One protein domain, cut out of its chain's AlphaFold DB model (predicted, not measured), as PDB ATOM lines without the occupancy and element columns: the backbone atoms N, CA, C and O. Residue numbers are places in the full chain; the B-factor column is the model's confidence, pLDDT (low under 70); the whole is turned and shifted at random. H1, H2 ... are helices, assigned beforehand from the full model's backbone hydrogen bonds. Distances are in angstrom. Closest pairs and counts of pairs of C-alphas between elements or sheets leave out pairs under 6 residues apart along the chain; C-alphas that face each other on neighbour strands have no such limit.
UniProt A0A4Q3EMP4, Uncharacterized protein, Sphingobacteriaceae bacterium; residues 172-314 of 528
ATOM      1  N   TYR A 172       3.935 -19.162  57.379       87.25
ATOM      2  CA  TYR A 172       3.480 -20.169  56.423       87.25
ATOM      3  C   TYR A 172       4.595 -21.168  56.058       87.25
ATOM      4  O   TYR A 172       4.354 -22.360  55.880       87.25
ATOM      5  N   ILE A 173       5.847 -20.700  55.992       89.38
ATOM      6  CA  ILE A 173       7.029 -21.456  55.558       89.38
ATOM      7  C   ILE A 173       8.128 -21.331  56.619       89.38
ATOM      8  O   ILE A 173       9.081 -20.566  56.492       89.38
ATOM      9  N   ARG A 174       8.002 -22.112  57.695       83.69
ATOM     10  CA  ARG A 174       8.844 -22.021  58.907       83.69
ATOM     11  C   ARG A 174      10.362 -21.965  58.654       83.69
ATOM     12  O   ARG A 174      11.074 -21.282  59.386       83.69
ATOM     13  N   ASN A 175      10.845 -22.682  57.638       86.06
ATOM     14  CA  ASN A 175      12.268 -22.806  57.307       86.06
ATOM     15  C   ASN A 175      12.691 -21.932  56.108       86.06
ATOM     16  O   ASN A 175      13.705 -22.224  55.482       86.06
ATOM     17  N   PHE A 176      11.922 -20.897  55.755       88.56
ATOM     18  CA  PHE A 176      12.275 -19.995  54.659       88.56
ATOM     19  C   PHE A 176      13.572 -19.223  54.954       88.56
ATOM     20  O   PHE A 176      13.744 -18.670  56.046       88.56
ATOM     21  N   ASP A 177      14.458 -19.165  53.962       86.00
ATOM     22  CA  ASP A 177      15.707 -18.404  53.978       86.00
ATOM     23  C   ASP A 177      15.801 -17.582  52.689       86.00
ATOM     24  O   ASP A 177      16.096 -18.115  51.616       86.00
ATOM     25  N   TYR A 178      15.565 -16.275  52.821       87.50
ATOM     26  CA  TYR A 178      15.609 -15.317  51.718       87.50
ATOM     27  C   TYR A 178      16.968 -15.291  51.000       87.50
ATOM     28  O   TYR A 178      17.014 -15.087  49.794       87.50
ATOM     29  N   THR A 179      18.080 -15.560  51.697       85.69
ATOM     30  CA  THR A 179      19.423 -15.551  51.081       85.69
ATOM     31  C   THR A 179      19.653 -16.736  50.138       85.69
ATOM     32  O   THR A 179      20.524 -16.677  49.273       85.69
ATOM     33  N   SER A 180      18.850 -17.793  50.290       89.06
ATOM     34  CA  SER A 180      18.848 -18.991  49.442       89.06
ATOM     35  C   SER A 180      17.729 -19.006  48.395       89.06
ATOM     36  O   SER A 180      17.653 -19.941  47.597       89.06
ATOM     37  N   PHE A 181      16.846 -18.002  48.403       93.88
ATOM     38  CA  PHE A 181      15.710 -17.929  47.494       93.88
ATOM     39  C   PHE A 181      16.200 -17.679  46.060       93.88
ATOM     40  O   PHE A 181      16.981 -16.765  45.802       93.88
ATOM     41  N   ASP A 182      15.779 -18.520  45.113       93.44
ATOM     42  CA  ASP A 182      16.337 -18.510  43.752       93.44
ATOM     43  C   ASP A 182      15.716 -17.447  42.826       93.44
ATOM     44  O   ASP A 182      16.273 -17.167  41.762       93.44
ATOM     45  N   HIS A 183      14.617 -16.815  43.255       94.75
ATOM     46  CA  HIS A 183      13.823 -15.847  42.489       94.75
ATOM     47  C   HIS A 183      13.306 -16.388  41.138       94.75
ATOM     48  O   HIS A 183      13.128 -15.633  40.181       94.75
ATOM     49  N   THR A 184      13.060 -17.697  41.029       95.81
ATOM     50  CA  THR A 184      12.368 -18.292  39.873       95.81
ATOM     51  C   THR A 184      10.851 -18.112  39.994       95.81
ATOM     52  O   THR A 184      10.300 -18.096  41.098       95.81
ATOM     53  N   ALA A 185      10.139 -18.051  38.862       94.88
ATOM     54  CA  ALA A 185       8.672 -17.988  38.846       94.88
ATOM     55  C   ALA A 185       8.014 -19.142  39.631       94.88
ATOM     56  O   ALA A 185       7.009 -18.943  40.315       94.88
ATOM     57  N   ARG A 186       8.630 -20.334  39.598       95.00
ATOM     58  CA  ARG A 186       8.215 -21.493  40.397       95.00
ATOM     59  C   ARG A 186       8.303 -21.214  41.892       95.00
ATOM     60  O   ARG A 186       7.314 -21.417  42.586       95.00
ATOM     61  N   SER A 187       9.443 -20.727  42.376       95.19
ATOM     62  CA  SER A 187       9.637 -20.445  43.800       95.19
ATOM     63  C   SER A 187       8.697 -19.355  44.316       95.19
ATOM     64  O   SER A 187       8.188 -19.478  45.427       95.19
ATOM     65  N   TYR A 188       8.393 -18.332  43.511       95.75
ATOM     66  CA  TYR A 188       7.366 -17.343  43.858       95.75
ATOM     67  C   TYR A 188       5.965 -17.966  43.963       95.75
ATOM     68  O   TYR A 188       5.282 -17.753  44.966       95.75
ATOM     69  N   LEU A 189       5.551 -18.779  42.984       94.38
ATOM     70  CA  LEU A 189       4.250 -19.462  42.997       94.38
ATOM     71  C   LEU A 189       4.135 -20.466  44.166       94.38
ATOM     72  O   LEU A 189       3.124 -20.493  44.868       94.38
ATOM     73  N   ASP A 190       5.202 -21.224  44.438       94.31
ATOM     74  CA  ASP A 190       5.330 -22.146  45.576       94.31
ATOM     75  C   ASP A 190       5.268 -21.436  46.940       94.31
ATOM     76  O   ASP A 190       4.988 -22.089  47.954       94.31
ATOM     77  N   VAL A 191       5.574 -20.134  47.003       94.62
ATOM     78  CA  VAL A 191       5.374 -19.315  48.205       94.62
ATOM     79  C   VAL A 191       3.955 -18.752  48.247       94.62
ATOM     80  O   VAL A 191       3.315 -18.885  49.288       94.62
ATOM     81  N   LEU A 192       3.434 -18.211  47.137       93.81
ATOM     82  CA  LEU A 192       2.063 -17.689  47.037       93.81
ATOM     83  C   LEU A 192       1.041 -18.691  47.586       93.81
ATOM     84  O   LEU A 192       0.339 -18.370  48.541       93.81
ATOM     85  N   LEU A 193       1.033 -19.920  47.059       92.75
ATOM     86  CA  LEU A 193       0.099 -20.985  47.451       92.75
ATOM     87  C   LEU A 193       0.139 -21.304  48.952       92.75
ATOM     88  O   LEU A 193      -0.892 -21.525  49.583       92.75
ATOM     89  N   LYS A 194       1.335 -21.299  49.554       92.75
ATOM     90  CA  LYS A 194       1.504 -21.560  50.993       92.75
ATOM     91  C   LYS A 194       0.999 -20.404  51.851       92.75
ATOM     92  O   LYS A 194       0.548 -20.648  52.966       92.75
ATOM     93  N   ILE A 195       1.087 -19.171  51.353       90.00
ATOM     94  CA  ILE A 195       0.673 -17.961  52.072       90.00
ATOM     95  C   ILE A 195      -0.834 -17.741  51.966       90.00
ATOM     96  O   ILE A 195      -1.498 -17.557  52.984       90.00
ATOM     97  N   SER A 196      -1.393 -17.820  50.759       88.62
ATOM     98  CA  SER A 196      -2.837 -17.700  50.545       88.62
ATOM     99  C   SER A 196      -3.613 -18.928  51.041       88.62
ATOM    100  O   SER A 196      -4.824 -18.857  51.218       88.62
ATOM    101  N   SER A 197      -2.920 -20.045  51.312       88.25
ATOM    102  CA  SER A 197      -3.517 -21.361  51.602       88.25
ATOM    103  C   SER A 197      -4.417 -21.876  50.467       88.25
ATOM    104  O   SER A 197      -5.313 -22.686  50.694       88.25
ATOM    105  N   THR A 198      -4.154 -21.408  49.246       90.06
ATOM    106  CA  THR A 198      -4.856 -21.782  48.015       90.06
ATOM    107  C   THR A 198      -4.182 -23.009  47.405       90.06
ATOM    108  O   THR A 198      -2.962 -23.161  47.491       90.06
ATOM    109  N   ASP A 199      -4.955 -23.886  46.770       91.12
ATOM    110  CA  ASP A 199      -4.417 -25.003  45.991       91.12
ATOM    111  C   ASP A 199      -4.192 -24.627  44.504       91.12
ATOM    112  O   ASP A 199      -4.742 -23.637  44.008       91.12
ATOM    113  N   PRO A 200      -3.379 -25.402  43.756       93.00
ATOM    114  CA  PRO A 200      -3.138 -25.141  42.335       93.00
ATOM    115  C   PRO A 200      -4.384 -25.282  41.450       93.00
ATOM    116  O   PRO A 200      -4.418 -24.718  40.361       93.00
ATOM    117  N   GLU A 201      -5.403 -26.029  41.886       92.12
ATOM    118  CA  GLU A 201      -6.670 -26.165  41.158       92.12
ATOM    119  C   GLU A 201      -7.456 -24.847  41.190       92.12
ATOM    120  O   GLU A 201      -7.958 -24.401  40.161       92.12
ATOM    121  N   THR A 202      -7.508 -24.192  42.345       90.81
ATOM    122  CA  THR A 202      -8.193 -22.915  42.543       90.81
ATOM    123  C   THR A 202      -7.484 -21.786  41.793       90.81
ATOM    124  O   THR A 202      -8.140 -21.080  41.031       90.81
ATOM    125  N   LEU A 203      -6.148 -21.677  41.880       91.00
ATOM    126  CA  LEU A 203      -5.405 -20.694  41.068       91.00
ATOM    127  C   LEU A 203      -5.572 -20.928  39.558       91.00
ATOM    128  O   LEU A 203      -5.629 -19.968  38.793       91.00
ATOM    129  N   LEU A 204      -5.673 -22.186  39.115       90.69
ATOM    130  CA  LEU A 204      -5.914 -22.498  37.706       90.69
ATOM    131  C   LEU A 204      -7.323 -22.089  37.256       90.69
ATOM    132  O   LEU A 204      -7.474 -21.590  36.143       90.69
ATOM    133  N   LYS A 205      -8.344 -22.250  38.109       88.94
ATOM    134  CA  LYS A 205      -9.696 -21.729  37.838       88.94
ATOM    135  C   LYS A 205      -9.677 -20.205  37.716       88.94
ATOM    136  O   LYS A 205     -10.168 -19.690  36.717       88.94
ATOM    137  N   ASP A 206      -9.043 -19.507  38.660       88.00
ATOM    138  CA  ASP A 206      -8.931 -18.042  38.652       88.00
ATOM    139  C   ASP A 206      -8.227 -17.510  37.392       88.00
ATOM    140  O   ASP A 206      -8.670 -16.518  36.814       88.00
ATOM    141  N   ALA A 207      -7.151 -18.173  36.955       88.00
ATOM    142  CA  ALA A 207      -6.373 -17.781  35.780       88.00
ATOM    143  C   ALA A 207      -7.104 -18.067  34.454       88.00
ATOM    144  O   ALA A 207      -6.993 -17.301  33.497       88.00
ATOM    145  N   LEU A 208      -7.877 -19.155  34.391       86.00
ATOM    146  CA  LEU A 208      -8.756 -19.450  33.256       86.00
ATOM    147  C   LEU A 208      -9.957 -18.501  33.188       86.00
ATOM    148  O   LEU A 208     -10.410 -18.185  32.090       86.00
ATOM    149  N   GLN A 209     -10.454 -18.047  34.340       84.50
ATOM    150  CA  GLN A 209     -11.530 -17.064  34.423       84.50
ATOM    151  C   GLN A 209     -11.059 -15.682  33.946       84.50
ATOM    152  O   GLN A 209     -11.766 -15.049  33.170       84.50
ATOM    153  N   ASP A 210      -9.834 -15.255  34.283       81.44
ATOM    154  CA  ASP A 210      -9.261 -14.013  33.729       81.44
ATOM    155  C   ASP A 210      -9.217 -14.031  32.194       81.44
ATOM    156  O   ASP A 210      -9.622 -13.067  31.553       81.44
ATOM    157  N   LEU A 211      -8.803 -15.152  31.590       78.81
ATOM    158  CA  LEU A 211      -8.820 -15.330  30.129       78.81
ATOM    159  C   LEU A 211     -10.238 -15.405  29.528       78.81
ATOM    160  O   LEU A 211     -10.388 -15.279  28.313       78.81
ATOM    161  N   ALA A 212     -11.266 -15.664  30.341       76.69
ATOM    162  CA  ALA A 212     -12.668 -15.641  29.923       76.69
ATOM    163  C   ALA A 212     -13.251 -14.219  29.942       76.69
ATOM    164  O   ALA A 212     -14.073 -13.887  29.087       76.69
ATOM    165  N   ASP A 213     -12.818 -13.412  30.913       75.81
ATOM    166  CA  ASP A 213     -13.318 -12.060  31.168       75.81
ATOM    167  C   ASP A 213     -12.521 -10.972  30.413       75.81
ATOM    168  O   ASP A 213     -13.034  -9.870  30.193       75.81
ATOM    169  N   GLU A 214     -11.291 -11.260  29.962       70.25
ATOM    170  CA  GLU A 214     -10.530 -10.375  29.070       70.25
ATOM    171  C   GLU A 214     -11.164 -10.295  27.659       70.25
ATOM    172  O   GLU A 214     -11.395 -11.321  27.010       70.25
ATOM    173  N   PRO A 215     -11.426  -9.085  27.118       61.12
ATOM    174  CA  PRO A 215     -11.928  -8.938  25.756       61.12
ATOM    175  C   PRO A 215     -10.850  -9.368  24.743       61.12
ATOM    176  O   PRO A 215      -9.696  -8.957  24.880       61.12
ATOM    177  N   PRO A 216     -11.196 -10.145  23.698       58.72
ATOM    178  CA  PRO A 216     -10.211 -10.661  22.755       58.72
ATOM    179  C   PRO A 216      -9.521  -9.518  22.002       58.72
ATOM    180  O   PRO A 216     -10.172  -8.737  21.305       58.72
ATOM    181  N   THR A 217      -8.197  -9.440  22.128       55.78
ATOM    182  CA  THR A 217      -7.341  -8.549  21.331       55.78
ATOM    183  C   THR A 217      -6.724  -9.301  20.150       55.78
ATOM    184  O   THR A 217      -6.582 -10.521  20.200       55.78
ATOM    185  N   ASP A 218      -6.301  -8.585  19.103       48.47
ATOM    186  CA  ASP A 218      -5.753  -9.173  17.864       48.47
ATOM    187  C   ASP A 218      -4.510 -10.073  18.071       48.47
ATOM    188  O   ASP A 218      -4.130 -10.827  17.175       48.47
ATOM    189  N   SER A 219      -3.858  -9.998  19.238       46.78
ATOM    190  CA  SER A 219      -2.679 -10.790  19.615       46.78
ATOM    191  C   SER A 219      -2.966 -11.922  20.613       46.78
ATOM    192  O   SER A 219      -2.093 -12.760  20.844       46.78
ATOM    193  N   THR A 220      -4.165 -11.977  21.195       51.22
ATOM    194  CA  THR A 220      -4.577 -12.986  22.183       51.22
ATOM    195  C   THR A 220      -5.661 -13.872  21.579       51.22
ATOM    196  O   THR A 220      -6.808 -13.444  21.448       51.22
ATOM    197  N   GLY A 221      -5.313 -15.116  21.226       58.53
ATOM    198  CA  GLY A 221      -6.305 -16.117  20.818       58.53
ATOM    199  C   GLY A 221      -7.393 -16.281  21.882       58.53
ATOM    200  O   GLY A 221      -7.127 -16.107  23.074       58.53
ATOM    201  N   THR A 222      -8.612 -16.608  21.456       66.38
ATOM    202  CA  THR A 222      -9.770 -16.707  22.354       66.38
ATOM    203  C   THR A 222      -9.533 -17.746  23.454       66.38
ATOM    204  O   THR A 222      -8.708 -18.650  23.299       66.38
ATOM    205  N   LEU A 223     -10.314 -17.692  24.541       69.50
ATOM    206  CA  LEU A 223     -10.306 -18.745  25.564       69.50
ATOM    207  C   LEU A 223     -10.395 -20.147  24.930       69.50
ATOM    208  O   LEU A 223      -9.643 -21.038  25.308       69.50
ATOM    209  N   ASN A 224     -11.238 -20.334  23.905       69.88
ATOM    210  CA  ASN A 224     -11.356 -21.607  23.187       69.88
ATOM    211  C   ASN A 224     -10.042 -22.059  22.527       69.88
ATOM    212  O   ASN A 224      -9.746 -23.253  22.543       69.88
ATOM    213  N   ASP A 225      -9.251 -21.135  21.982       73.44
ATOM    214  CA  ASP A 225      -7.971 -21.437  21.333       73.44
ATOM    215  C   ASP A 225      -6.915 -21.860  22.370       73.44
ATOM    216  O   ASP A 225      -6.204 -22.850  22.174       73.44
ATOM    217  N   HIS A 226      -6.877 -21.186  23.528       74.38
ATOM    218  CA  HIS A 226      -6.055 -21.598  24.671       74.38
ATOM    219  C   HIS A 226      -6.481 -22.968  25.222       74.38
ATOM    220  O   HIS A 226      -5.638 -23.844  25.430       74.38
ATOM    221  N   LEU A 227      -7.785 -23.202  25.397       74.38
ATOM    222  CA  LEU A 227      -8.303 -24.490  25.863       74.38
ATOM    223  C   LEU A 227      -8.013 -25.630  24.876       74.38
ATOM    224  O   LEU A 227      -7.673 -26.736  25.301       74.38
ATOM    225  N   ALA A 228      -8.086 -25.368  23.568       73.56
ATOM    226  CA  ALA A 228      -7.692 -26.323  22.538       73.56
ATOM    227  C   ALA A 228      -6.180 -26.617  22.575       73.56
ATOM    228  O   ALA A 228      -5.785 -27.780  22.474       73.56
ATOM    229  N   SER A 229      -5.337 -25.598  22.784       77.50
ATOM    230  CA  SER A 229      -3.888 -25.768  22.969       77.50
ATOM    231  C   SER A 229      -3.573 -26.691  24.153       77.50
ATOM    232  O   SER A 229      -2.893 -27.705  23.979       77.50
ATOM    233  N   ILE A 230      -4.161 -26.423  25.327       75.94
ATOM    234  CA  ILE A 230      -4.016 -27.251  26.535       75.94
ATOM    235  C   ILE A 230      -4.519 -28.684  26.278       75.94
ATOM    236  O   ILE A 230      -3.832 -29.655  26.609       75.94
ATOM    237  N   SER A 231      -5.680 -28.843  25.634       72.06
ATOM    238  CA  SER A 231      -6.243 -30.158  25.287       72.06
ATOM    239  C   SER A 231      -5.293 -30.995  24.433       72.06
ATOM    240  O   SER A 231      -5.064 -32.170  24.736       72.06
ATOM    241  N   ASN A 232      -4.698 -30.376  23.410       74.62
ATOM    242  CA  ASN A 232      -3.765 -31.025  22.499       74.62
ATOM    243  C   ASN A 232      -2.427 -31.343  23.189       74.62
ATOM    244  O   ASN A 232      -1.957 -32.479  23.124       74.62
ATOM    245  N   LYS A 233      -1.836 -30.364  23.889       78.50
ATOM    246  CA  LYS A 233      -0.509 -30.460  24.526       78.50
ATOM    247  C   LYS A 233      -0.458 -31.512  25.635       78.50
ATOM    248  O   LYS A 233       0.511 -32.261  25.720       78.50
ATOM    249  N   TYR A 234      -1.511 -31.607  26.448       73.00
ATOM    250  CA  TYR A 234      -1.594 -32.553  27.568       73.00
ATOM    251  C   TYR A 234      -2.359 -33.846  27.226       73.00
ATOM    252  O   TYR A 234      -2.660 -34.639  28.118       73.00
ATOM    253  N   MET A 235      -2.679 -34.073  25.942       63.75
ATOM    254  CA  MET A 235      -3.400 -35.251  25.423       63.75
ATOM    255  C   MET A 235      -4.702 -35.575  26.182       63.75
ATOM    256  O   MET A 235      -5.118 -36.732  26.307       63.75
ATOM    257  N   THR A 236      -5.366 -34.544  26.706       63.31
ATOM    258  CA  THR A 236      -6.641 -34.691  27.405       63.31
ATOM    259  C   THR A 236      -7.768 -34.523  26.398       63.31
ATOM    260  O   THR A 236      -7.826 -33.524  25.688       63.31
ATOM    261  N   VAL A 237      -8.686 -35.493  26.308       56.66
ATOM    262  CA  VAL A 237      -9.865 -35.375  25.431       56.66
ATOM    263  C   VAL A 237     -10.877 -34.437  26.086       56.66
ATOM    264  O   VAL A 237     -11.864 -34.859  26.693       56.66
ATOM    265  N   ILE A 238     -10.625 -33.137  25.972       53.94
ATOM    266  CA  ILE A 238     -11.603 -32.106  26.278       53.94
ATOM    267  C   ILE A 238     -12.474 -32.002  25.031       53.94
ATOM    268  O   ILE A 238     -12.094 -31.399  24.032       53.94
ATOM    269  N   LYS A 239     -13.655 -32.638  25.063       51.41
ATOM    270  CA  LYS A 239     -14.688 -32.345  24.058       51.41
ATOM    271  C   LYS A 239     -14.873 -30.823  24.028       51.41
ATOM    272  O   LYS A 239     -15.088 -30.286  25.118       51.41
ATOM    273  N   PRO A 240     -14.817 -30.160  22.856       45.50
ATOM    274  CA  PRO A 240     -15.057 -28.729  22.767       45.50
ATOM    275  C   PRO A 240     -16.404 -28.432  23.412       45.50
ATOM    276  O   PRO A 240     -17.448 -28.877  22.930       45.50
ATOM    277  N   VAL A 241     -16.375 -27.749  24.550       46.25
ATOM    278  CA  VAL A 241     -17.596 -27.232  25.146       46.25
ATOM    279  C   VAL A 241     -17.937 -26.021  24.303       46.25
ATOM    280  O   VAL A 241     -17.139 -25.094  24.215       46.25
ATOM    281  N   SER A 242     -19.088 -26.039  23.635       46.09
ATOM    282  CA  SER A 242     -19.603 -24.828  23.010       46.09
ATOM    283  C   SER A 242     -19.820 -23.808  24.124       46.09
ATOM    284  O   SER A 242     -20.805 -23.910  24.856       46.09
ATOM    285  N   ILE A 243     -18.885 -22.865  24.273       48.16
ATOM    286  CA  ILE A 243     -18.998 -21.751  25.214       48.16
ATOM    287  C   ILE A 243     -20.093 -20.825  24.682       48.16
ATOM    288  O   ILE A 243     -19.845 -19.820  24.020       48.16
ATOM    289  N   GLY A 244     -21.342 -21.210  24.939       47.69
ATOM    290  CA  GLY A 244     -22.444 -20.269  24.939       47.69
ATOM    291  C   GLY A 244     -22.171 -19.238  26.039       47.69
ATOM    292  O   GLY A 244     -21.750 -19.639  27.129       47.69
ATOM    293  N   PRO A 245     -22.418 -17.939  25.801       52.19
ATOM    294  CA  PRO A 245     -22.003 -16.833  26.681       52.19
ATOM    295  C   PRO A 245     -22.753 -16.757  28.031       52.19
ATOM    296  O   PRO A 245     -22.858 -15.692  28.625       52.19
ATOM    297  N   ALA A 246     -23.314 -17.869  28.511       52.12
ATOM    298  CA  ALA A 246     -24.118 -17.940  29.727       52.12
ATOM    299  C   ALA A 246     -23.353 -18.477  30.953       52.12
ATOM    300  O   ALA A 246     -23.671 -18.061  32.064       52.12
ATOM    301  N   HIS A 247     -22.400 -19.414  30.792       58.22
ATOM    302  CA  HIS A 247     -21.796 -20.157  31.920       58.22
ATOM    303  C   HIS A 247     -20.315 -20.574  31.692       58.22
ATOM    304  O   HIS A 247     -20.044 -21.775  31.544       58.22
ATOM    305  N   PRO A 248     -19.347 -19.635  31.666       65.69
ATOM    306  CA  PRO A 248     -17.921 -19.976  31.590       65.69
ATOM    307  C   PRO A 248     -17.449 -20.795  32.807       65.69
ATOM    308  O   PRO A 248     -16.801 -21.827  32.624       65.69
ATOM    309  N   ASP A 249     -17.882 -20.438  34.019       71.94
ATOM    310  CA  ASP A 249     -17.426 -21.014  35.294       71.94
ATOM    311  C   ASP A 249     -17.549 -22.550  35.313       71.94
ATOM    312  O   ASP A 249     -16.583 -23.274  35.548       71.94
ATOM    313  N   LYS A 250     -18.728 -23.077  34.945       73.69
ATOM    314  CA  LYS A 250     -19.005 -24.529  34.887       73.69
ATOM    315  C   LYS A 250     -18.143 -25.269  33.863       73.69
ATOM    316  O   LYS A 250     -17.937 -26.477  33.985       73.69
ATOM    317  N   THR A 251     -17.684 -24.572  32.827       72.69
ATOM    318  CA  THR A 251     -16.795 -25.128  31.800       72.69
ATOM    319  C   THR A 251     -15.372 -25.233  32.343       72.69
ATOM    320  O   THR A 251     -14.729 -26.273  32.189       72.69
ATOM    321  N   ILE A 252     -14.921 -24.192  33.046       79.44
ATOM    322  CA  ILE A 252     -13.624 -24.126  33.725       79.44
ATOM    323  C   ILE A 252     -13.548 -25.173  34.851       79.44
ATOM    324  O   ILE A 252     -12.580 -25.931  34.918       79.44
ATOM    325  N   GLU A 253     -14.597 -25.327  35.665       82.88
ATOM    326  CA  GLU A 253     -14.690 -26.385  36.684       82.88
ATOM    327  C   GLU A 253     -14.534 -27.795  36.090       82.88
ATOM    328  O   GLU A 253     -13.720 -28.588  36.568       82.88
ATOM    329  N   GLN A 254     -15.279 -28.114  35.022       78.31
ATOM    330  CA  GLN A 254     -15.205 -29.426  34.363       78.31
ATOM    331  C   GLN A 254     -13.840 -29.697  33.725       78.31
ATOM    332  O   GLN A 254     -13.398 -30.848  33.675       78.31
ATOM    333  N   LEU A 255     -13.185 -28.656  33.212       78.06
ATOM    334  CA  LEU A 255     -11.840 -28.742  32.668       78.06
ATOM    335  C   LEU A 255     -10.825 -29.090  33.759       78.06
ATOM    336  O   LEU A 255     -10.104 -30.079  33.622       78.06
ATOM    337  N   VAL A 256     -10.790 -28.315  34.846       85.56
ATOM    338  CA  VAL A 256      -9.809 -28.520  35.918       85.56
ATOM    339  C   VAL A 256     -10.012 -29.882  36.586       85.56
ATOM    340  O   VAL A 256      -9.044 -30.624  36.747       85.56
ATOM    341  N   ALA A 257     -11.262 -30.305  36.810       84.75
ATOM    342  CA  ALA A 257     -11.570 -31.649  37.304       84.75
ATOM    343  C   ALA A 257     -11.016 -32.776  36.400       84.75
ATOM    344  O   ALA A 257     -10.500 -33.776  36.904       84.75
ATOM    345  N   ARG A 258     -11.056 -32.621  35.066       81.19
ATOM    346  CA  ARG A 258     -10.460 -33.595  34.125       81.19
ATOM    347  C   ARG A 258      -8.933 -33.568  34.124       81.19
ATOM    348  O   ARG A 258      -8.318 -34.622  33.969       81.19
ATOM    349  N   LEU A 259      -8.310 -32.400  34.289       84.62
ATOM    350  CA  LEU A 259      -6.851 -32.287  34.420       84.62
ATOM    351  C   LEU A 259      -6.365 -33.004  35.695       84.62
ATOM    352  O   LEU A 259      -5.390 -33.758  35.639       84.62
ATOM    353  N   VAL A 260      -7.109 -32.867  36.800       85.94
ATOM    354  CA  VAL A 260      -6.891 -33.609  38.056       85.94
ATOM    355  C   VAL A 260      -7.089 -35.118  37.866       85.94
ATOM    356  O   VAL A 260      -6.210 -35.896  38.235       85.94
ATOM    357  N   GLU A 261      -8.185 -35.558  37.231       85.50
ATOM    358  CA  GLU A 261      -8.444 -36.981  36.928       85.50
ATOM    359  C   GLU A 261      -7.294 -37.613  36.120       85.50
ATOM    360  O   GLU A 261      -6.869 -38.743  36.378       85.50
ATOM    361  N   LYS A 262      -6.743 -36.857  35.162       83.69
ATOM    362  CA  LYS A 262      -5.605 -37.264  34.326       83.69
ATOM    363  C   LYS A 262      -4.244 -37.151  35.016       83.69
ATOM    364  O   LYS A 262      -3.247 -37.523  34.400       83.69
ATOM    365  N   LYS A 263      -4.195 -36.722  36.283       85.44
ATOM    366  CA  LYS A 263      -2.970 -36.531  37.080       85.44
ATOM    367  C   LYS A 263      -1.967 -35.582  36.415       85.44
ATOM    368  O   LYS A 263      -0.758 -35.796  36.504       85.44
ATOM    369  N   ILE A 264      -2.466 -34.549  35.735       86.62
ATOM    370  CA  ILE A 264      -1.618 -33.482  35.204       86.62
ATOM    371  C   ILE A 264      -1.036 -32.690  36.380       86.62
ATOM    372  O   ILE A 264      -1.750 -32.356  37.326       86.62
ATOM    373  N   ASP A 265       0.261 -32.383  36.322       88.94
ATOM    374  CA  ASP A 265       0.899 -31.479  37.279       88.94
ATOM    375  C   ASP A 265       0.379 -30.051  37.041       88.94
ATOM    376  O   ASP A 265       0.854 -29.338  36.154       88.94
ATOM    377  N   LEU A 266      -0.626 -29.655  37.828       90.56
ATOM    378  CA  LEU A 266      -1.258 -28.339  37.736       90.56
ATOM    379  C   LEU A 266      -0.284 -27.194  38.048       90.56
ATOM    380  O   LEU A 266      -0.459 -26.103  37.518       90.56
ATOM    381  N   MET A 267       0.760 -27.434  38.851       90.81
ATOM    382  CA  MET A 267       1.803 -26.434  39.109       90.81
ATOM    383  C   MET A 267       2.636 -26.186  37.863       90.81
ATOM    384  O   MET A 267       2.885 -25.040  37.493       90.81
ATOM    385  N   ASN A 268       3.047 -27.260  37.191       90.62
ATOM    386  CA  ASN A 268       3.764 -27.135  35.933       90.62
ATOM    387  C   ASN A 268       2.872 -26.537  34.831       90.62
ATOM    388  O   ASN A 268       3.364 -25.756  34.029       90.62
ATOM    389  N   LEU A 269       1.570 -26.844  34.809       90.06
ATOM    390  CA  LEU A 269       0.622 -26.245  33.863       90.06
ATOM    391  C   LEU A 269       0.439 -24.736  34.116       90.06
ATOM    392  O   LEU A 269       0.568 -23.955  33.179       90.06
ATOM    393  N   LEU A 270       0.225 -24.309  35.367       91.44
ATOM    394  CA  LEU A 270       0.181 -22.886  35.743       91.44
ATOM    395  C   LEU A 270       1.441 -22.142  35.283       91.44
ATOM    396  O   LEU A 270       1.354 -21.084  34.660       91.44
ATOM    397  N   LEU A 271       2.617 -22.716  35.547       91.69
ATOM    398  CA  LEU A 271       3.888 -22.118  35.145       91.69
ATOM    399  C   LEU A 271       4.033 -22.039  33.622       91.69
ATOM    400  O   LEU A 271       4.337 -20.967  33.114       91.69
ATOM    401  N   GLN A 272       3.816 -23.139  32.899       89.81
ATOM    402  CA  GLN A 272       4.107 -23.234  31.463       89.81
ATOM    403  C   GLN A 272       3.080 -22.532  30.565       89.81
ATOM    404  O   GLN A 272       3.461 -22.062  29.498       89.81
ATOM    405  N   GLU A 273       1.803 -22.470  30.959       87.06
ATOM    406  CA  GLU A 273       0.750 -21.872  30.121       87.06
ATOM    407  C   GLU A 273       0.448 -20.405  30.478       87.06
ATOM    408  O   GLU A 273       0.073 -19.641  29.592       87.06
ATOM    409  N   PHE A 274       0.614 -19.987  31.742       88.62
ATOM    410  CA  PHE A 274       0.156 -18.663  32.206       88.62
ATOM    411  C   PHE A 274       1.275 -17.705  32.624       88.62
ATOM    412  O   PHE A 274       1.078 -16.491  32.569       88.62
ATOM    413  N   ILE A 275       2.433 -18.211  33.060       91.19
ATOM    414  CA  ILE A 275       3.496 -17.374  33.637       91.19
ATOM    415  C   ILE A 275       4.697 -17.301  32.693       91.19
ATOM    416  O   ILE A 275       5.003 -16.228  32.174       91.19
ATOM    417  N   LEU A 276       5.353 -18.434  32.448       92.56
ATOM    418  CA  LEU A 276       6.643 -18.520  31.770       92.56
ATOM    419  C   LEU A 276       6.597 -18.051  30.307       92.56
ATOM    420  O   LEU A 276       5.601 -18.164  29.592       92.56
ATOM    421  N   THR A 277       7.735 -17.528  29.867       90.81
ATOM    422  CA  THR A 277       8.020 -17.093  28.492       90.81
ATOM    423  C   THR A 277       9.024 -18.010  27.787       90.81
ATOM    424  O   THR A 277       9.091 -18.018  26.559       90.81
ATOM    425  N   SER A 278       9.761 -18.822  28.551       86.31
ATOM    426  CA  SER A 278      10.664 -19.878  28.085       86.31
ATOM    427  C   SER A 278      10.493 -21.132  28.958       86.31
ATOM    428  O   SER A 278      10.234 -20.992  30.154       86.31
ATOM    429  N   PRO A 279      10.661 -22.356  28.417       82.00
ATOM    430  CA  PRO A 279      10.688 -23.579  29.224       82.00
ATOM    431  C   PRO A 279      11.916 -23.695  30.149       82.00
ATOM    432  O   PRO A 279      11.918 -24.552  31.034       82.00
ATOM    433  N   ASP A 280      12.957 -22.880  29.948       86.31
ATOM    434  CA  ASP A 280      14.202 -22.943  30.721       86.31
ATOM    435  C   ASP A 280      14.048 -22.395  32.150       86.31
ATOM    436  O   ASP A 280      13.399 -21.374  32.390       86.31
ATOM    437  N   VAL A 281      14.722 -23.027  33.118       86.31
ATOM    438  CA  VAL A 281      14.761 -22.537  34.506       86.31
ATOM    439  C   VAL A 281      15.649 -21.297  34.589       86.31
ATOM    440  O   VAL A 281      16.871 -21.385  34.466       86.31
ATOM    441  N   HIS A 282      15.034 -20.145  34.843       91.38
ATOM    442  CA  HIS A 282      15.719 -18.866  34.989       91.38
ATOM    443  C   HIS A 282      15.079 -18.002  36.087       91.38
ATOM    444  O   HIS A 282      13.983 -18.294  36.574       91.38
ATOM    445  N   LYS A 283      15.791 -16.948  36.511       94.31
ATOM    446  CA  LYS A 283      15.211 -15.915  37.381       94.31
ATOM    447  C   LYS A 283      14.071 -15.226  36.645       94.31
ATOM    448  O   LYS A 283      14.227 -14.932  35.462       94.31
ATOM    449  N   ILE A 284      12.982 -14.951  37.359       93.19
ATOM    450  CA  ILE A 284      11.780 -14.345  36.789       93.19
ATOM    451  C   ILE A 284      12.131 -13.045  36.050       93.19
ATOM    452  O   ILE A 284      12.841 -12.185  36.578       93.19
ATOM    453  N   ASN A 285      11.674 -12.924  34.805       92.62
ATOM    454  CA  ASN A 285      11.842 -11.703  34.017       92.62
ATOM    455  C   ASN A 285      10.633 -10.760  34.182       92.62
ATOM    456  O   ASN A 285       9.634 -11.134  34.790       92.62
ATOM    457  N   ALA A 286      10.710  -9.531  33.659       89.81
ATOM    458  CA  ALA A 286       9.667  -8.519  33.869       89.81
ATOM    459  C   ALA A 286       8.269  -8.974  33.400       89.81
ATOM    460  O   ALA A 286       7.302  -8.842  34.143       89.81
ATOM    461  N   THR A 287       8.165  -9.584  32.214       91.12
ATOM    462  CA  THR A 287       6.887 -10.061  31.653       91.12
ATOM    463  C   THR A 287       6.315 -11.241  32.441       91.12
ATOM    464  O   THR A 287       5.109 -11.316  32.672       91.12
ATOM    465  N   GLU A 288       7.167 -12.160  32.894       93.19
ATOM    466  CA  GLU A 288       6.756 -13.257  33.783       93.19
ATOM    467  C   GLU A 288       6.329 -12.736  35.161       93.19
ATOM    468  O   GLU A 288       5.371 -13.242  35.747       93.19
ATOM    469  N   GLY A 289       7.002 -11.690  35.648       92.12
ATOM    470  CA  GLY A 289       6.656 -10.967  36.866       92.12
ATOM    471  C   GLY A 289       5.275 -10.331  36.777       92.12
ATOM    472  O   GLY A 289       4.443 -10.594  37.637       92.12
ATOM    473  N   GLU A 290       4.987  -9.573  35.717       89.94
ATOM    474  CA  GLU A 290       3.662  -8.985  35.459       89.94
ATOM    475  C   GLU A 290       2.552 -10.047  35.423       89.94
ATOM    476  O   GLU A 290       1.502  -9.874  36.046       89.94
ATOM    477  N   ARG A 291       2.789 -11.176  34.741       90.88
ATOM    478  CA  ARG A 291       1.841 -12.302  34.679       90.88
ATOM    479  C   ARG A 291       1.587 -12.921  36.053       90.88
ATOM    480  O   ARG A 291       0.435 -13.105  36.437       90.88
ATOM    481  N   LEU A 292       2.643 -13.199  36.816       92.19
ATOM    482  CA  LEU A 292       2.526 -13.775  38.157       92.19
ATOM    483  C   LEU A 292       1.903 -12.791  39.162       92.19
ATOM    484  O   LEU A 292       1.142 -13.198  40.041       92.19
ATOM    485  N   VAL A 293       2.148 -11.489  38.999       91.38
ATOM    486  CA  VAL A 293       1.543 -10.422  39.808       91.38
ATOM    487  C   VAL A 293       0.024 -10.388  39.674       91.38
ATOM    488  O   VAL A 293      -0.643 -10.101  40.663       91.38
ATOM    489  N   ARG A 294      -0.557 -10.752  38.523       88.56
ATOM    490  CA  ARG A 294      -2.023 -10.894  38.384       88.56
ATOM    491  C   ARG A 294      -2.598 -11.954  39.334       88.56
ATOM    492  O   ARG A 294      -3.644 -11.736  39.934       88.56
ATOM    493  N   MET A 295      -1.889 -13.070  39.523       90.06
ATOM    494  CA  MET A 295      -2.288 -14.118  40.474       90.06
ATOM    495  C   MET A 295      -2.048 -13.680  41.927       90.06
ATOM    496  O   MET A 295      -2.902 -13.878  42.788       90.06
ATOM    497  N   ILE A 296      -0.900 -13.051  42.202       89.44
ATOM    498  CA  ILE A 296      -0.544 -12.539  43.535       89.44
ATOM    499  C   ILE A 296      -1.530 -11.449  43.998       89.44
ATOM    500  O   ILE A 296      -1.948 -11.455  45.157       89.44
ATOM    501  N   SER A 297      -1.920 -10.524  43.118       87.75
ATOM    502  CA  SER A 297      -2.758  -9.370  43.462       87.75
ATOM    503  C   SER A 297      -4.173  -9.780  43.867       87.75
ATOM    504  O   SER A 297      -4.672  -9.285  44.874       87.75
ATOM    505  N   LYS A 298      -4.775 -10.757  43.176       85.44
ATOM    506  CA  LYS A 298      -6.067 -11.353  43.558       85.44
ATOM    507  C   LYS A 298      -6.069 -11.931  44.974       85.44
ATOM    508  O   LYS A 298      -7.044 -11.771  45.698       85.44
ATOM    509  N   GLN A 299      -4.990 -12.613  45.354       86.56
ATOM    510  CA  GLN A 299      -4.925 -13.367  46.610       86.56
ATOM    511  C   GLN A 299      -4.436 -12.516  47.793       86.56
ATOM    512  O   GLN A 299      -4.828 -12.766  48.930       86.56
ATOM    513  N   LEU A 300      -3.558 -11.533  47.547       86.12
ATOM    514  CA  LEU A 300      -2.820 -10.802  48.591       86.12
ATOM    515  C   LEU A 300      -2.855  -9.269  48.444       86.12
ATOM    516  O   LEU A 300      -2.251  -8.576  49.259       86.12
ATOM    517  N   ASN A 301      -3.535  -8.725  47.428       85.06
ATOM    518  CA  ASN A 301      -3.591  -7.288  47.111       85.06
ATOM    519  C   ASN A 301      -2.206  -6.628  46.887       85.06
ATOM    520  O   ASN A 301      -2.015  -5.439  47.135       85.06
ATOM    521  N   ILE A 302      -1.227  -7.406  46.413       85.38
ATOM    522  CA  ILE A 302       0.136  -6.947  46.113       85.38
ATOM    523  C   ILE A 302       0.279  -6.666  44.614       85.38
ATOM    524  O   ILE A 302      -0.088  -7.491  43.782       85.38
ATOM    525  N   VAL A 303       0.834  -5.499  44.275       85.25
ATOM    526  CA  VAL A 303       0.820  -4.936  42.908       85.25
ATOM    527  C   VAL A 303       2.109  -5.128  42.097       85.25
ATOM    528  O   VAL A 303       2.145  -4.726  40.939       85.25
ATOM    529  N   SER A 304       3.172  -5.710  42.666       88.06
ATOM    530  CA  SER A 304       4.408  -6.031  41.928       88.06
ATOM    531  C   SER A 304       5.232  -7.138  42.609       88.06
ATOM    532  O   SER A 304       5.032  -7.422  43.795       88.06
ATOM    533  N   ILE A 305       6.176  -7.752  41.879       90.69
ATOM    534  CA  ILE A 305       7.109  -8.748  42.440       90.69
ATOM    535  C   ILE A 305       8.047  -8.099  43.463       90.69
ATOM    536  O   ILE A 305       8.321  -8.689  44.501       90.69
ATOM    537  N   GLU A 306       8.494  -6.866  43.226       86.81
ATOM    538  CA  GLU A 306       9.354  -6.120  44.149       86.81
ATOM    539  C   GLU A 306       8.636  -5.818  45.470       86.81
ATOM    540  O   GLU A 306       9.254  -5.874  46.536       86.81
ATOM    541  N   THR A 307       7.335  -5.515  45.413       83.56
ATOM    542  CA  THR A 307       6.494  -5.369  46.608       83.56
ATOM    543  C   THR A 307       6.308  -6.714  47.308       83.56
ATOM    544  O   THR A 307       6.418  -6.767  48.527       83.56
ATOM    545  N   PHE A 308       6.119  -7.818  46.576       89.56
ATOM    546  CA  PHE A 308       6.052  -9.159  47.169       89.56
ATOM    547  C   PHE A 308       7.365  -9.552  47.875       89.56
ATOM    548  O   PHE A 308       7.341  -9.979  49.030       89.56
ATOM    549  N   ASP A 309       8.519  -9.336  47.237       89.62
ATOM    550  CA  ASP A 309       9.845  -9.547  47.831       89.62
ATOM    551  C   ASP A 309       9.984  -8.787  49.153       89.62
ATOM    552  O   ASP A 309      10.275  -9.385  50.190       89.62
ATOM    553  N   LYS A 310       9.741  -7.472  49.127       83.38
ATOM    554  CA  LYS A 310       9.912  -6.587  50.287       83.38
ATOM    555  C   LYS A 310       8.902  -6.875  51.393       83.38
ATOM    556  O   LYS A 310       9.275  -6.984  52.557       83.38
ATOM    557  N   GLU A 311       7.620  -6.982  51.055       83.44
ATOM    558  CA  GLU A 311       6.548  -7.043  52.048       83.44
ATOM    559  C   GLU A 311       6.246  -8.450  52.567       83.44
ATOM    560  O   GLU A 311       5.634  -8.570  53.633       83.44
ATOM    561  N   VAL A 312       6.669  -9.499  51.861       88.38
ATOM    562  CA  VAL A 312       6.320 -10.885  52.198       88.38
ATOM    563  C   VAL A 312       7.553 -11.727  52.507       88.38
ATOM    564  O   VAL A 312       7.579 -12.405  53.539       88.38
ATOM    565  N   LEU A 313       8.565 -11.698  51.632       90.12
ATOM    566  CA  LEU A 313       9.707 -12.618  51.699       90.12
ATOM    567  C   LEU A 313      10.855 -12.112  52.578       90.12
ATOM    568  O   LEU A 313      11.506 -12.905  53.266       90.12
ATOM    569  N   GLN A 314      11.123 -10.808  52.542       85.88
ATOM    570  CA  GLN A 314      12.207 -10.188  53.296       85.88
ATOM    571  C   GLN A 314      11.902 -10.105  54.798       85.88
ATOM    572  O   GLN A 314      10.761 -10.161  55.260       85.88
TER     573      GLN A 314
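Overview. This is residues 172 to 314 of the 528 residues of an uncharacterized protein of Sphingobacteriaceae bacterium (UniProt A0A4Q3EMP4). Two groups of helices follow one another along the longest axis: H1 and H6 side by side with H7 next to H6, then H2 and H4 side by side with H3 near their end, and H5 packs between H2 and the pair H1 and H6. H1 and H6 run nearly parallel, crosswise to H2, and the unnamed stretches 172 to 184 and 234 to 247 lie at the two far ends. The 143 printed residues include seven named helices, H1 to H7 in chain order, and no named strand; the class is all helix. The whole is compact, with a radius of gyration of the C-alphas of 15.8 A and spans of 48 by 33 by 28 A.

Arrangement. After residues 172 to 184 you reach H1, residues 185 to 196. A tight link leads to H2, residues 200 to 213, about perpendicular to H1 at 78 degrees and close but not clearly touching, with C-alphas 193 and 200 closest at 7.3 A. Next, H3, residues 223 to 233, only just touches residues 208 to 212 of H2 with 3 pairs of C-alphas within 8 A, the closest being Ala 212 and Leu 223 at 5.8 A; the two form a helical hairpin. H4, residues 248 to 261, touches H2, opposite ways at a shallow tilt of 33 degrees, only just short of steep; C-alphas 205 and 252 are closest at 6.2 A. H5, residues 266 to 275, touches H2, with C-alphas 200 and 266 closest at 5.9 A. H6, residues 286 to 300, touches H1, the same way at a shallow tilt of 7 degrees, with C-alphas 196 and 299 closest at 6.2 A. Residues 288 to 292 of H6 touch H5, with C-alphas 275 and 288 closest at 5.3 A. H7, residues 305 to 313, only just touches H6 with 3 pairs of C-alphas within 8 A, the closest being Gly 289 and Ile 305 at 6.0 A. Every O i to N i+4 pair is within hydrogen-bond range in H2, H3, H4, H5 and H7; in H1 it is 7 of 8 and in H6 8 of 11.

Along the chain. Find C-alpha 185 at (8.672, -17.988, 38.846); from there H1 runs 16.4 A. H2 spans 20.0 A, H3 15.3 A, H4 20.2 A, H5 12.6 A and H6 19.4 A. H4 begins at C-alpha 248, (-17.921, -19.976, 31.590). H7, 10.4 A long, ends at C-alpha 313, (9.707, -12.618, 51.699).

Size, cuts and confidence. Look at Thr 179 and Gly 244 for the two C-alphas farthest apart, 49.6 A. The printed part has no cut, and the link from H3 to H4 is long, with 14 residues. Mean pLDDT of the printed part is 81.5; residues 215 to 224 and 235 to 248 are under 70.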